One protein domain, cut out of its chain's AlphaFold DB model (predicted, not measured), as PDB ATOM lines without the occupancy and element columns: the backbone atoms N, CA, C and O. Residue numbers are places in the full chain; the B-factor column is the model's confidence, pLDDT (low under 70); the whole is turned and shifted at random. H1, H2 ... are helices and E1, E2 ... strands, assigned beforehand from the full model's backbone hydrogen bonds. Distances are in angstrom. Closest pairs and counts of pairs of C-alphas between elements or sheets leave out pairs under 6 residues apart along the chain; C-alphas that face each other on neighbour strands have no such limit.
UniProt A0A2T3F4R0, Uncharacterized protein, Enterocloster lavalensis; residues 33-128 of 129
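AT A GLANCE: This is residues 33 to 128 of the 129 residues of an uncharacterized protein of Enterocloster lavalensis (UniProt A0A2T3F4R0). A strongly twisted sheet of five strands curls round the helix H2 near one end, while the two-strand sheet E1 and E4 partly covers it near the other, making a loose, uneven sandwich; the short helix H1 lies far out. The 96 printed residues hold two named helices and seven named strands, in the order E1 H1 E2 E3 E4 E5 E6 E7 H2, of mixed class. The large sheet runs E3 E2 E5 E6 E7, antiparallel throughout. The whole is compact, with a radius of gyration of the C-alphas of 12.6 A and spans of 35 by 31 by 19 A.

IN THESE COORDINATES: In the large sheet, E3 is residues 70 to 75, E2 52 to 60 (19.5 A), E5 88 to 93 (16.8 A), E6 96 to 103 (22.0 A) and E7 106 to 114 (23.1 A). E1, residues 33 to 36, begins at C-alpha 33 (-45.090, -4.215, -47.643); E4 is 80 to 84. H1 is 44 to 49; H2, 119 to 126, ends at C-alpha 126 (-42.680, 4.822, -27.885).

HOW THE PARTS SIT: E5, E6 and E7 form a meander, each strand the antiparallel neighbour of the one before, with N 91 and O 98 at 2.9 A and N 99 and O 111 at 2.9 A. E2 bends by 82 degrees at residue 57; N 55 and O 90 are 2.8 A apart, and in its hairpin with E3, N 56 and O 73 are 2.8 A apart. H2 is on this sheet; its closest C-alphas to E7 are Phe 121 and Gly 113, 5.6 A. E1 and E4 are antiparallel, with N 35 and O 81 at 2.8 A; the closest C-alphas of E1 and E7 are Val 33 and Gly 106, 6.4 A. H1 is not on the large sheet. In both helices every O i to N i+4 pair is within hydrogen-bond range.

THE WHOLE: The C-alphas farthest apart, Ala 43 and Thr 63, are 35.9 A apart. The printed part has no cut and no long link, and no printed residue is under 70 in pLDDT.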
ATOM      1  N   VAL A  33     -45.623  -2.895 -47.980       93.81
ATOM      2  CA  VAL A  33     -45.090  -4.215 -47.643       93.81
ATOM      3  C   VAL A  33     -46.189  -5.096 -47.046       93.81
ATOM      4  O   VAL A  33     -47.158  -4.617 -46.453       93.81
ATOM      5  N   LEU A  34     -46.067  -6.407 -47.254       94.38
ATOM      6  CA  LEU A  34     -46.979  -7.396 -46.700       94.38
ATOM      7  C   LEU A  34     -46.724  -7.582 -45.198       94.38
ATOM      8  O   LEU A  34     -45.628  -7.956 -44.783       94.38
ATOM      9  N   TYR A  35     -47.770  -7.402 -44.402       95.25
ATOM     10  CA  TYR A  35     -47.844  -7.833 -43.016       95.25
ATOM     11  C   TYR A  35     -48.735  -9.073 -42.883       95.25
ATOM     12  O   TYR A  35     -49.846  -9.139 -43.418       95.25
ATOM     13  N   THR A  36     -48.256 -10.036 -42.097       94.25
ATOM     14  CA  THR A  36     -49.035 -11.182 -41.626       94.25
ATOM     15  C   THR A  36     -48.742 -11.442 -40.160       94.25
ATOM     16  O   THR A  36     -47.577 -11.575 -39.767       94.25
ATOM     17  N   HIS A  37     -49.804 -11.585 -39.372       94.31
ATOM     18  CA  HIS A  37     -49.700 -11.977 -37.973       94.31
ATOM     19  C   HIS A  37     -49.070 -13.367 -37.831       94.31
ATOM     20  O   HIS A  37     -49.325 -14.252 -38.654       94.31
ATOM     21  N   GLY A  38     -48.305 -13.592 -36.758       89.06
ATOM     22  CA  GLY A  38     -47.671 -14.892 -36.489       89.06
ATOM     23  C   GLY A  38     -48.653 -16.074 -36.420       89.06
ATOM     24  O   GLY A  38     -48.300 -17.197 -36.764       89.06
ATOM     25  N   CYS A  39     -49.910 -15.822 -36.046       89.38
ATOM     26  CA  CYS A  39     -50.963 -16.844 -35.970       89.38
ATOM     27  C   CYS A  39     -51.763 -17.039 -37.269       89.38
ATOM     28  O   CYS A  39     -52.766 -17.758 -37.256       89.38
ATOM     29  N   LYS A  40     -51.376 -16.412 -38.386       89.06
ATOM     30  CA  LYS A  40     -52.039 -16.644 -39.673       89.06
ATOM     31  C   LYS A  40     -51.876 -18.118 -40.067       89.06
ATOM     32  O   LYS A  40     -50.767 -18.594 -40.275       89.06
ATOM     33  N   GLY A  41     -52.994 -18.840 -40.165       88.12
ATOM     34  CA  GLY A  41     -53.006 -20.284 -40.433       88.12
ATOM     35  C   GLY A  41     -52.876 -21.173 -39.189       88.12
ATOM     36  O   GLY A  41     -52.790 -22.391 -39.322       88.12
ATOM     37  N   ALA A  42     -52.890 -20.600 -37.979       89.56
ATOM     38  CA  ALA A  42     -52.923 -21.383 -36.748       89.56
ATOM     39  C   ALA A  42     -54.237 -22.172 -36.609       89.56
ATOM     40  O   ALA A  42     -55.302 -21.741 -37.056       89.56
ATOM     41  N   ALA A  43     -54.170 -23.326 -35.938       89.88
ATOM     42  CA  ALA A  43     -55.336 -24.170 -35.695       89.88
ATOM     43  C   ALA A  43     -56.429 -23.424 -34.905       89.88
ATOM     44  O   ALA A  43     -56.130 -22.655 -33.988       89.88
ATOM     45  N   SER A  44     -57.702 -23.726 -35.181       89.12
ATOM     46  CA  SER A  44     -58.851 -23.082 -34.523       89.12
ATOM     47  C   SER A  44     -58.795 -23.167 -32.995       89.12
ATOM     48  O   SER A  44     -59.179 -22.221 -32.315       89.12
ATOM     49  N   TYR A  45     -58.251 -24.259 -32.443       90.81
ATOM     50  CA  TYR A  45     -58.036 -24.392 -31.000       90.81
ATOM     51  C   TYR A  45     -57.111 -23.300 -30.440       90.81
ATOM     52  O   TYR A  45     -57.405 -22.718 -29.399       90.81
ATOM     53  N   HIS A  46     -56.015 -22.983 -31.132       89.06
ATOM     54  CA  HIS A  46     -55.086 -21.932 -30.715       89.06
ATOM     55  C   HIS A  46     -55.729 -20.543 -30.812       89.06
ATOM     56  O   HIS A  46     -55.618 -19.746 -29.877       89.06
ATOM     57  N   LEU A  47     -56.444 -20.278 -31.912       87.69
ATOM     58  CA  LEU A  47     -57.150 -19.011 -32.128       87.69
ATOM     59  C   LEU A  47     -58.289 -18.789 -31.119       87.69
ATOM     60  O   LEU A  47     -58.539 -17.654 -30.736       87.69
ATOM     61  N   GLY A  48     -58.949 -19.858 -30.663       87.62
ATOM     62  CA  GLY A  48     -60.020 -19.780 -29.664       87.62
ATOM     63  C   GLY A  48     -59.538 -19.753 -28.210       87.62
ATOM     64  O   GLY A  48     -60.218 -19.203 -27.350       87.62
ATOM     65  N   LYS A  49     -58.376 -20.346 -27.908       91.06
ATOM     66  CA  LYS A  49     -57.857 -20.456 -26.533       91.06
ATOM     67  C   LYS A  49     -57.155 -19.194 -26.041       91.06
ATOM     68  O   LYS A  49     -57.192 -18.897 -24.848       91.06
ATOM     69  N   TYR A  50     -56.449 -18.507 -26.931       90.50
ATOM     70  CA  TYR A  50     -55.561 -17.407 -26.575       90.50
ATOM     71  C   TYR A  50     -56.084 -16.083 -27.125       90.50
ATOM     72  O   TYR A  50     -56.788 -16.047 -28.130       90.50
ATOM     73  N   LYS A  51     -55.740 -14.980 -26.456       90.62
ATOM     74  CA  LYS A  51     -56.023 -13.644 -26.977       90.62
ATOM     75  C   LYS A  51     -55.078 -13.363 -28.141       90.62
ATOM     76  O   LYS A  51     -53.871 -13.505 -27.975       90.62
ATOM     77  N   HIS A  52     -55.634 -12.911 -29.258       93.75
ATOM     78  CA  HIS A  52     -54.881 -12.525 -30.448       93.75
ATOM     79  C   HIS A  52     -55.333 -11.158 -30.917       93.75
ATOM     80  O   HIS A  52     -56.536 -10.914 -31.016       93.75
ATOM     81  N   TRP A  53     -54.392 -10.270 -31.196       95.62
ATOM     82  CA  TRP A  53     -54.677  -9.023 -31.896       95.62
ATOM     83  C   TRP A  53     -53.397  -8.463 -32.494       95.62
ATOM     84  O   TRP A  53     -52.314  -8.672 -31.961       95.62
ATOM     85  N   ALA A  54     -53.550  -7.716 -33.575       96.94
ATOM     86  CA  ALA A  54     -52.496  -6.921 -34.169       96.94
ATOM     87  C   ALA A  54     -52.998  -5.492 -34.330       96.94
ATOM     88  O   ALA A  54     -54.185  -5.278 -34.595       96.94
ATOM     89  N   LYS A  55     -52.112  -4.516 -34.154       97.12
ATOM     90  CA  LYS A  55     -52.443  -3.104 -34.289       97.12
ATOM     91  C   LYS A  55     -51.364  -2.381 -35.077       97.12
ATOM     92  O   LYS A  55     -50.200  -2.416 -34.689       97.12
ATOM     93  N   LEU A  56     -51.770  -1.723 -36.158       96.69
ATOM     94  CA  LEU A  56     -50.967  -0.719 -36.844       96.69
ATOM     95  C   LEU A  56     -50.941   0.530 -35.966       96.69
ATOM     96  O   LEU A  56     -51.972   1.181 -35.792       96.69
ATOM     97  N   VAL A  57     -49.792   0.821 -35.362       97.00
ATOM     98  CA  VAL A  57     -49.658   1.859 -34.339       97.00
ATOM     99  C   VAL A  57     -49.403   3.214 -34.992       97.00
ATOM    100  O   VAL A  57     -48.508   3.362 -35.820       97.00
ATOM    101  N   THR A  58     -50.195   4.212 -34.607       93.44
ATOM    102  CA  THR A  58     -50.059   5.601 -35.075       93.44
ATOM    103  C   THR A  58     -49.485   6.529 -34.011       93.44
ATOM    104  O   THR A  58     -48.927   7.565 -34.358       93.44
ATOM    105  N   SER A  59     -49.653   6.188 -32.732       93.88
ATOM    106  CA  SER A  59     -49.048   6.886 -31.597       93.88
ATOM    107  C   SER A  59     -49.075   6.011 -30.342       93.88
ATOM    108  O   SER A  59     -49.841   5.039 -30.260       93.88
ATOM    109  N   VAL A  60     -48.243   6.367 -29.359       96.56
ATOM    110  CA  VAL A  60     -48.103   5.651 -28.086       96.56
ATOM    111  C   VAL A  60     -48.345   6.605 -26.917       96.56
ATOM    112  O   VAL A  60     -47.773   7.688 -26.861       96.56
ATOM    113  N   ASP A  61     -49.200   6.196 -25.982       95.75
ATOM    114  CA  ASP A  61     -49.476   6.890 -24.722       95.75
ATOM    115  C   ASP A  61     -48.752   6.178 -23.571       95.75
ATOM    116  O   ASP A  61     -49.229   5.165 -23.047       95.75
ATOM    117  N   THR A  62     -47.600   6.722 -23.178       95.81
ATOM    118  CA  THR A  62     -46.731   6.181 -22.118       95.81
ATOM    119  C   THR A  62     -47.308   6.346 -20.710       95.81
ATOM    120  O   THR A  62     -46.798   5.758 -19.760       95.81
ATOM    121  N   THR A  63     -48.415   7.082 -20.542       95.38
ATOM    122  CA  THR A  63     -49.117   7.151 -19.246       95.38
ATOM    123  C   THR A  63     -49.899   5.872 -18.941       95.38
ATOM    124  O   THR A  63     -50.322   5.639 -17.804       95.38
ATOM    125  N   LYS A  64     -50.096   5.015 -19.951       94.00
ATOM    126  CA  LYS A  64     -50.801   3.739 -19.833       94.00
ATOM    127  C   LYS A  64     -49.820   2.588 -19.665       94.00
ATOM    128  O   LYS A  64     -48.704   2.601 -20.158       94.00
ATOM    129  N   THR A  65     -50.285   1.534 -19.003       93.75
ATOM    130  CA  THR A  65     -49.480   0.343 -18.670       93.75
ATOM    131  C   THR A  65     -49.999  -0.932 -19.337       93.75
ATOM    132  O   THR A  65     -49.678  -2.045 -18.925       93.75
ATOM    133  N   ASN A  66     -50.859  -0.792 -20.347       92.81
ATOM    134  CA  ASN A  66     -51.551  -1.897 -21.001       92.81
ATOM    135  C   ASN A  66     -51.730  -1.629 -22.505       92.81
ATOM    136  O   ASN A  66     -51.361  -0.572 -23.008       92.81
ATOM    137  N   GLY A  67     -52.362  -2.562 -23.223       88.62
ATOM    138  CA  GLY A  67     -52.545  -2.468 -24.677       88.62
ATOM    139  C   GLY A  67     -53.334  -1.246 -25.181       88.62
ATOM    140  O   GLY A  67     -53.324  -0.992 -26.381       88.62
ATOM    141  N   TYR A  68     -53.992  -0.470 -24.307       92.69
ATOM    142  CA  TYR A  68     -54.606   0.812 -24.684       92.69
ATOM    143  C   TYR A  68     -53.592   1.956 -24.837       92.69
ATOM    144  O   TYR A  68     -53.995   3.049 -25.242       92.69
ATOM    145  N   ALA A  69     -52.317   1.725 -24.505       95.88
ATOM    146  CA  ALA A  69     -51.208   2.628 -24.805       95.88
ATOM    147  C   ALA A  69     -51.029   2.827 -26.315       95.88
ATOM    148  O   ALA A  69     -50.678   3.912 -26.756       95.88
ATOM    149  N   PHE A  70     -51.325   1.806 -27.119       96.69
ATOM    150  CA  PHE A  70     -51.149   1.858 -28.567       96.69
ATOM    151  C   PHE A  70     -52.410   2.408 -29.235       96.69
ATOM    152  O   PHE A  70     -53.463   1.763 -29.202       96.69
ATOM    153  N   ALA A  71     -52.330   3.579 -29.864       95.94
ATOM    154  CA  ALA A  71     -53.381   4.115 -30.727       95.94
ATOM    155  C   ALA A  71     -53.156   3.680 -32.184       95.94
ATOM    156  O   ALA A  71     -52.028   3.401 -32.575       95.94
ATOM    157  N   GLY A  72     -54.230   3.587 -32.972       94.25
ATOM    158  CA  GLY A  72     -54.169   3.166 -34.376       94.25
ATOM    159  C   GLY A  72     -55.226   2.127 -34.758       94.25
ATOM    160  O   GLY A  72     -56.228   1.968 -34.052       94.25
ATOM    161  N   GLU A  73     -54.997   1.415 -35.857       95.50
ATOM    162  CA  GLU A  73     -55.972   0.523 -36.500       95.50
ATOM    163  C   GLU A  73     -55.716  -0.952 -36.168       95.50
ATOM    164  O   GLU A  73     -54.576  -1.415 -36.170       95.50
ATOM    165  N   PHE A  74     -56.776  -1.711 -35.882       96.12
ATOM    166  CA  PHE A  74     -56.660  -3.152 -35.665       96.12
ATOM    167  C   PHE A  74     -56.541  -3.905 -36.988       96.12
ATOM    168  O   PHE A  74     -57.368  -3.746 -37.881       96.12
ATOM    169  N   LEU A  75     -55.558  -4.797 -37.067       95.88
ATOM    170  CA  LEU A  75     -55.342  -5.675 -38.208       95.88
ATOM    171  C   LEU A  75     -55.868  -7.078 -37.888       95.88
ATOM    172  O   LEU A  75     -55.607  -7.642 -36.821       95.88
ATOM    173  N   ALA A  76     -56.615  -7.665 -38.821       93.75
ATOM    174  CA  ALA A  76     -57.149  -9.013 -38.665       93.75
ATOM    175  C   ALA A  76     -56.022 -10.063 -38.656       93.75
ATOM    176  O   ALA A  76     -55.298 -10.211 -39.639       93.75
ATOM    177  N   VAL A  77     -55.917 -10.837 -37.571       93.81
ATOM    178  CA  VAL A  77     -54.836 -11.820 -37.335       93.81
ATOM    179  C   VAL A  77     -54.855 -13.031 -38.277       93.81
ATOM    180  O   VAL A  77     -53.875 -13.764 -38.376       93.81
ATOM    181  N   THR A  78     -55.972 -13.266 -38.962       91.81
ATOM    182  CA  THR A  78     -56.144 -14.362 -39.927       91.81
ATOM    183  C   THR A  78     -55.964 -13.918 -41.378       91.81
ATOM    184  O   THR A  78     -56.023 -14.761 -42.271       91.81
ATOM    185  N   ALA A  79     -55.738 -12.624 -41.624       91.81
ATOM    186  CA  ALA A  79     -55.662 -12.046 -42.960       91.81
ATOM    187  C   ALA A  79     -54.265 -11.497 -43.281       91.81
ATOM    188  O   ALA A  79     -53.412 -11.310 -42.411       91.81
ATOM    189  N   GLU A  80     -54.049 -11.260 -44.568       94.62
ATOM    190  CA  GLU A  80     -52.919 -10.497 -45.089       94.62
ATOM    191  C   GLU A  80     -53.270  -9.017 -45.134       94.62
ATOM    192  O   GLU A  80     -54.387  -8.661 -45.508       94.62
ATOM    193  N   HIS A  81     -52.301  -8.163 -44.810       94.69
ATOM    194  CA  HIS A  81     -52.463  -6.714 -44.887       94.69
ATOM    195  C   HIS A  81     -51.310  -6.108 -45.666       94.69
ATOM    196  O   HIS A  81     -50.164  -6.517 -45.505       94.69
ATOM    197  N   LYS A  82     -51.601  -5.111 -46.497       93.31
ATOM    198  CA  LYS A  82     -50.570  -4.257 -47.085       93.31
ATOM    199  C   LYS A  82     -50.474  -2.995 -46.249       93.31
ATOM    200  O   LYS A  82     -51.459  -2.276 -46.122       93.31
ATOM    201  N   VAL A  83     -49.299  -2.746 -45.692       92.94
ATOM    202  CA  VAL A  83     -49.025  -1.600 -44.821       92.94
ATOM    203  C   VAL A  83     -47.853  -0.795 -45.380       92.94
ATOM    204  O   VAL A  83     -46.989  -1.377 -46.038       92.94
ATOM    205  N   PRO A  84     -47.800   0.525 -45.157       91.25
ATOM    206  CA  PRO A  84     -46.659   1.334 -45.570       91.25
ATOM    207  C   PRO A  84     -45.343   0.847 -44.961       91.25
ATOM    208  O   PRO A  84     -45.306   0.443 -43.795       91.25
ATOM    209  N   ILE A  85     -44.254   0.943 -45.719       90.62
ATOM    210  CA  ILE A  85     -42.908   0.782 -45.161       90.62
ATOM    211  C   ILE A  85     -42.675   1.858 -44.083       90.62
ATOM    212  O   ILE A  85     -43.118   2.997 -44.209       90.62
ATOM    213  N   GLY A  86     -41.999   1.484 -43.001       89.69
ATOM    214  CA  GLY A  86     -41.803   2.285 -41.793       89.69
ATOM    215  C   GLY A  86     -42.949   2.188 -40.784       89.69
ATOM    216  O   GLY A  86     -42.858   2.776 -39.711       89.69
ATOM    217  N   SER A  87     -44.023   1.452 -41.088       93.12
ATOM    218  CA  SER A  87     -45.117   1.243 -40.135       93.12
ATOM    219  C   SER A  87     -44.653   0.476 -38.902       93.12
ATOM    220  O   SER A  87     -43.948  -0.524 -39.028       93.12
ATOM    221  N   VAL A  88     -45.125   0.883 -37.725       96.25
ATOM    222  CA  VAL A  88     -44.930   0.137 -36.478       96.25
ATOM    223  C   VAL A  88     -46.166  -0.718 -36.221       96.25
ATOM    224  O   VAL A  88     -47.291  -0.217 -36.222       96.25
ATOM    225  N   ILE A  89     -45.975  -2.016 -36.007       97.06
ATOM    226  CA  ILE A  89     -47.048  -2.956 -35.687       97.06
ATOM    227  C   ILE A  89     -46.760  -3.608 -34.348       97.06
ATOM    228  O   ILE A  89     -45.672  -4.123 -34.116       97.06
ATOM    229  N   VAL A  90     -47.771  -3.631 -33.491       97.12
ATOM    230  CA  VAL A  90     -47.749  -4.389 -32.243       97.12
ATOM    231  C   VAL A  90     -48.695  -5.566 -32.384       97.12
ATOM    232  O   VAL A  90     -49.860  -5.385 -32.748       97.12
ATOM    233  N   GLU A  91     -48.216  -6.767 -32.088       96.25
ATOM    234  CA  GLU A  91     -49.027  -7.977 -32.108       96.25
ATOM    235  C   GLU A  91     -48.969  -8.741 -30.791       96.25
ATOM    236  O   GLU A  91     -47.988  -8.688 -30.055       96.25
ATOM    237  N   VAL A  92     -50.055  -9.438 -30.478       95.69
ATOM    238  CA  VAL A  92     -50.192 -10.254 -29.277       95.69
ATOM    239  C   VAL A  92     -50.627 -11.652 -29.653       95.69
ATOM    240  O   VAL A  92     -51.633 -11.832 -30.339       95.69
ATOM    241  N   CYS A  93     -49.926 -12.630 -29.085       94.19
ATOM    242  CA  CYS A  93     -50.282 -14.038 -29.114       94.19
ATOM    243  C   CYS A  93     -50.299 -14.585 -27.681       94.19
ATOM    244  O   CYS A  93     -49.272 -14.830 -27.045       94.19
ATOM    245  N   GLY A  94     -51.496 -14.761 -27.124       92.31
ATOM    246  CA  GLY A  94     -51.679 -15.254 -25.764       92.31
ATOM    247  C   GLY A  94     -51.142 -14.298 -24.706       92.31
ATOM    248  O   GLY A  94     -51.831 -13.350 -24.327       92.31
ATOM    249  N   LYS A  95     -49.963 -14.609 -24.157       93.31
ATOM    250  CA  LYS A  95     -49.311 -13.802 -23.112       93.31
ATOM    251  C   LYS A  95     -48.167 -12.948 -23.641       93.31
ATOM    252  O   LYS A  95     -47.669 -12.103 -22.898       93.31
ATOM    253  N   ASP A  96     -47.777 -13.178 -24.883       95.19
ATOM    254  CA  ASP A  96     -46.625 -12.552 -25.502       95.19
ATOM    255  C   ASP A  96     -47.098 -11.361 -26.327       95.19
ATOM    256  O   ASP A  96     -48.181 -11.396 -26.921       95.19
ATOM    257  N   ILE A  97     -46.316 -10.289 -26.277       96.38
ATOM    258  CA  ILE A  97     -46.513  -9.092 -27.083       96.38
ATOM    259  C   ILE A  97     -45.204  -8.795 -27.800       96.38
ATOM    260  O   ILE A  97     -44.148  -8.795 -27.172       96.38
ATOM    261  N   ASP A  98     -45.287  -8.546 -29.096       96.94
ATOM    262  CA  ASP A  98     -44.136  -8.278 -29.944       96.94
ATOM    263  C   ASP A  98     -44.383  -7.022 -30.772       96.94
ATOM    264  O   ASP A  98     -45.498  -6.753 -31.228       96.94
ATOM    265  N   GLY A  99     -43.325  -6.242 -30.944       96.81
ATOM    266  CA  GLY A  99     -43.302  -5.046 -31.766       96.81
ATOM    267  C   GLY A  99     -42.468  -5.268 -33.012       96.81
ATOM    268  O   GLY A  99     -41.401  -5.885 -32.961       96.81
ATOM    269  N   TYR A 100     -42.944  -4.725 -34.124       96.94
ATOM    270  CA  TYR A 100     -42.280  -4.807 -35.411       96.94
ATOM    271  C   TYR A 100     -42.261  -3.457 -36.109       96.94
ATOM    272  O   TYR A 100     -43.245  -2.719 -36.069       96.94
ATOM    273  N   VAL A 101     -41.173  -3.186 -36.822       95.44
ATOM    274  CA  VAL A 101     -41.104  -2.141 -37.843       95.44
ATOM    275  C   VAL A 101     -41.185  -2.814 -39.207       95.44
ATOM    276  O   VAL A 101     -40.537  -3.824 -39.467       95.44
ATOM    277  N   MET A 102     -42.028  -2.286 -40.083       94.38
ATOM    278  CA  MET A 102     -42.251  -2.838 -41.411       94.38
ATOM    279  C   MET A 102     -41.213  -2.285 -42.384       94.38
ATOM    280  O   MET A 102     -41.317  -1.148 -42.829       94.38
ATOM    281  N   GLU A 103     -40.207  -3.077 -42.724       91.94
ATOM    282  CA  GLU A 103     -39.167  -2.718 -43.689       91.94
ATOM    283  C   GLU A 103     -39.529  -3.197 -45.101       91.94
ATOM    284  O   GLU A 103     -40.500  -3.923 -45.301       91.94
ATOM    285  N   SER A 104     -38.734  -2.837 -46.110       87.94
ATOM    286  CA  SER A 104     -38.943  -3.299 -47.492       87.94
ATOM    287  C   SER A 104     -38.857  -4.821 -47.653       87.94
ATOM    288  O   SER A 104     -39.442  -5.380 -48.579       87.94
ATOM    289  N   THR A 105     -38.140  -5.497 -46.754       88.12
ATOM    290  CA  THR A 105     -37.933  -6.951 -46.746       88.12
ATOM    291  C   THR A 105     -38.997  -7.708 -45.945       88.12
ATOM    292  O   THR A 105     -39.083  -8.930 -46.067       88.12
ATOM    293  N   GLY A 106     -39.828  -7.012 -45.158       89.75
ATOM    294  CA  GLY A 106     -40.857  -7.609 -44.308       89.75
ATOM    295  C   GLY A 106     -40.885  -7.025 -42.895       89.75
ATOM    296  O   GLY A 106     -40.455  -5.900 -42.657       89.75
ATOM    297  N   LYS A 107     -41.422  -7.792 -41.940       93.50
ATOM    298  CA  LYS A 107     -41.475  -7.380 -40.531       93.50
ATOM    299  C   LYS A 107     -40.103  -7.538 -39.861       93.50
ATOM    300  O   LYS A 107     -39.583  -8.650 -39.787       93.50
ATOM    301  N   HIS A 108     -39.545  -6.447 -39.350       95.12
ATOM    302  CA  HIS A 108     -38.341  -6.427 -38.525       95.12
ATOM    303  C   HIS A 108     -38.745  -6.371 -37.053       95.12
ATOM    304  O   HIS A 108     -39.475  -5.473 -36.647       95.12
ATOM    305  N   HIS A 109     -38.326  -7.356 -36.264       96.06
ATOM    306  CA  HIS A 109     -38.650  -7.423 -34.839       96.06
ATOM    307  C   HIS A 109     -37.811  -6.411 -34.059       96.06
ATOM    308  O   HIS A 109     -36.600  -6.360 -34.245       96.06
ATOM    309  N   VAL A 110     -38.457  -5.608 -33.211       95.06
ATOM    310  CA  VAL A 110     -37.790  -4.525 -32.466       95.06
ATOM    311  C   VAL A 110     -37.893  -4.672 -30.956       95.06
ATOM    312  O   VAL A 110     -36.992  -4.237 -30.250       95.06
ATOM    313  N   ALA A 111     -38.967  -5.284 -30.458       94.88
ATOM    314  CA  ALA A 111     -39.204  -5.421 -29.027       94.88
ATOM    315  C   ALA A 111     -40.081  -6.640 -28.733       94.88
ATOM    316  O   ALA A 111     -40.973  -6.985 -29.512       94.88
ATOM    317  N   SER A 112     -39.870  -7.249 -27.568       95.81
ATOM    318  CA  SER A 112     -40.715  -8.316 -27.019       95.81
ATOM    319  C   SER A 112     -41.069  -8.007 -25.573       95.81
ATOM    320  O   SER A 112     -40.250  -7.509 -24.807       95.81
ATOM    321  N   GLY A 113     -42.272  -8.380 -25.157       94.75
ATOM    322  CA  GLY A 113     -42.742  -8.201 -23.791       94.75
ATOM    323  C   GLY A 113     -43.791  -9.231 -23.392       94.75
ATOM    324  O   GLY A 113     -44.075 -10.196 -24.106       94.75
ATOM    325  N   LYS A 114     -44.412  -9.007 -22.230       94.50
ATOM    326  CA  LYS A 114     -45.554  -9.799 -21.759       94.50
ATOM    327  C   LYS A 114     -46.772  -8.915 -21.546       94.50
ATOM    328  O   LYS A 114     -46.671  -7.810 -21.022       94.50
ATOM    329  N   VAL A 115     -47.959  -9.433 -21.853       91.88
ATOM    330  CA  VAL A 115     -49.217  -8.673 -21.727       91.88
ATOM    331  C   VAL A 115     -49.570  -8.266 -20.293       91.88
ATOM    332  O   VAL A 115     -50.380  -7.368 -20.093       91.88
ATOM    333  N   ASN A 116     -48.981  -8.930 -19.296       91.06
ATOM    334  CA  ASN A 116     -49.131  -8.618 -17.874       91.06
ATOM    335  C   ASN A 116     -47.992  -7.739 -17.317       91.06
ATOM    336  O   ASN A 116     -47.989  -7.454 -16.124       91.06
ATOM    337  N   SER A 117     -47.028  -7.337 -18.150       92.75
ATOM    338  CA  SER A 117     -45.891  -6.490 -17.777       92.75
ATOM    339  C   SER A 117     -45.440  -5.682 -19.001       92.75
ATOM    340  O   SER A 117     -44.416  -5.967 -19.617       92.75
ATOM    341  N   MET A 118     -46.271  -4.717 -19.409       92.12
ATOM    342  CA  MET A 118     -46.092  -3.993 -20.673       92.12
ATOM    343  C   MET A 118     -45.318  -2.676 -20.552       92.12
ATOM    344  O   MET A 118     -44.942  -2.148 -21.584       92.12
ATOM    345  N   SER A 119     -45.074  -2.127 -19.356       92.06
ATOM    346  CA  SER A 119     -44.520  -0.765 -19.218       92.06
ATOM    347  C   SER A 119     -43.200  -0.560 -19.972       92.06
ATOM    348  O   SER A 119     -43.131   0.331 -20.806       92.06
ATOM    349  N   GLY A 120     -42.204  -1.433 -19.774       92.88
ATOM    350  CA  GLY A 120     -40.930  -1.321 -20.502       92.88
ATOM    351  C   GLY A 120     -41.088  -1.499 -22.015       92.88
ATOM    352  O   GLY A 120     -40.515  -0.748 -22.791       92.88
ATOM    353  N   PHE A 121     -41.958  -2.423 -22.436       95.38
ATOM    354  CA  PHE A 121     -42.286  -2.609 -23.851       95.38
ATOM    355  C   PHE A 121     -42.960  -1.365 -24.457       95.38
ATOM    356  O   PHE A 121     -42.691  -1.009 -25.597       95.38
ATOM    357  N   ILE A 122     -43.833  -0.685 -23.709       96.44
ATOM    358  CA  ILE A 122     -44.490   0.549 -24.156       96.44
ATOM    359  C   ILE A 122     -43.452   1.647 -24.383       96.44
ATOM    360  O   ILE A 122     -43.520   2.307 -25.415       96.44
ATOM    361  N   ASP A 123     -42.486   1.800 -23.476       95.31
ATOM    362  CA  ASP A 123     -41.408   2.783 -23.617       95.31
ATOM    363  C   ASP A 123     -40.500   2.469 -24.822       95.31
ATOM    364  O   ASP A 123     -40.154   3.370 -25.586       95.31
ATOM    365  N   GLU A 124     -40.173   1.191 -25.052       95.31
ATOM    366  CA  GLU A 124     -39.394   0.752 -26.222       95.31
ATOM    367  C   GLU A 124     -40.111   1.052 -27.546       95.31
ATOM    368  O   GLU A 124     -39.494   1.552 -28.485       95.31
ATOM    369  N   ILE A 125     -41.421   0.799 -27.626       95.62
ATOM    370  CA  ILE A 125     -42.211   1.125 -28.821       95.62
ATOM    371  C   ILE A 125     -42.404   2.635 -28.967       95.62
ATOM    372  O   ILE A 125     -42.405   3.138 -30.088       95.62
ATOM    373  N   ALA A 126     -42.558   3.368 -27.863       94.31
ATOM    374  CA  ALA A 126     -42.680   4.822 -27.885       94.31
ATOM    375  C   ALA A 126     -41.421   5.494 -28.444       94.31
ATOM    376  O   ALA A 126     -41.548   6.489 -29.144       94.31
ATOM    377  N   ALA A 127     -40.233   4.926 -28.215       92.31
ATOM    378  CA  ALA A 127     -38.970   5.439 -28.752       92.31
ATOM    379  C   ALA A 127     -38.851   5.358 -30.291       92.31
ATOM    380  O   ALA A 127     -37.885   5.873 -30.856       92.31
ATOM    381  N   LEU A 128     -39.802   4.706 -30.972       87.69
ATOM    382  CA  LEU A 128     -39.876   4.618 -32.434       87.69
ATOM    383  C   LEU A 128     -40.713   5.744 -33.068       87.69
ATOM    384  O   LEU A 128     -40.795   5.806 -34.298       87.69
TER     385      LEU A 128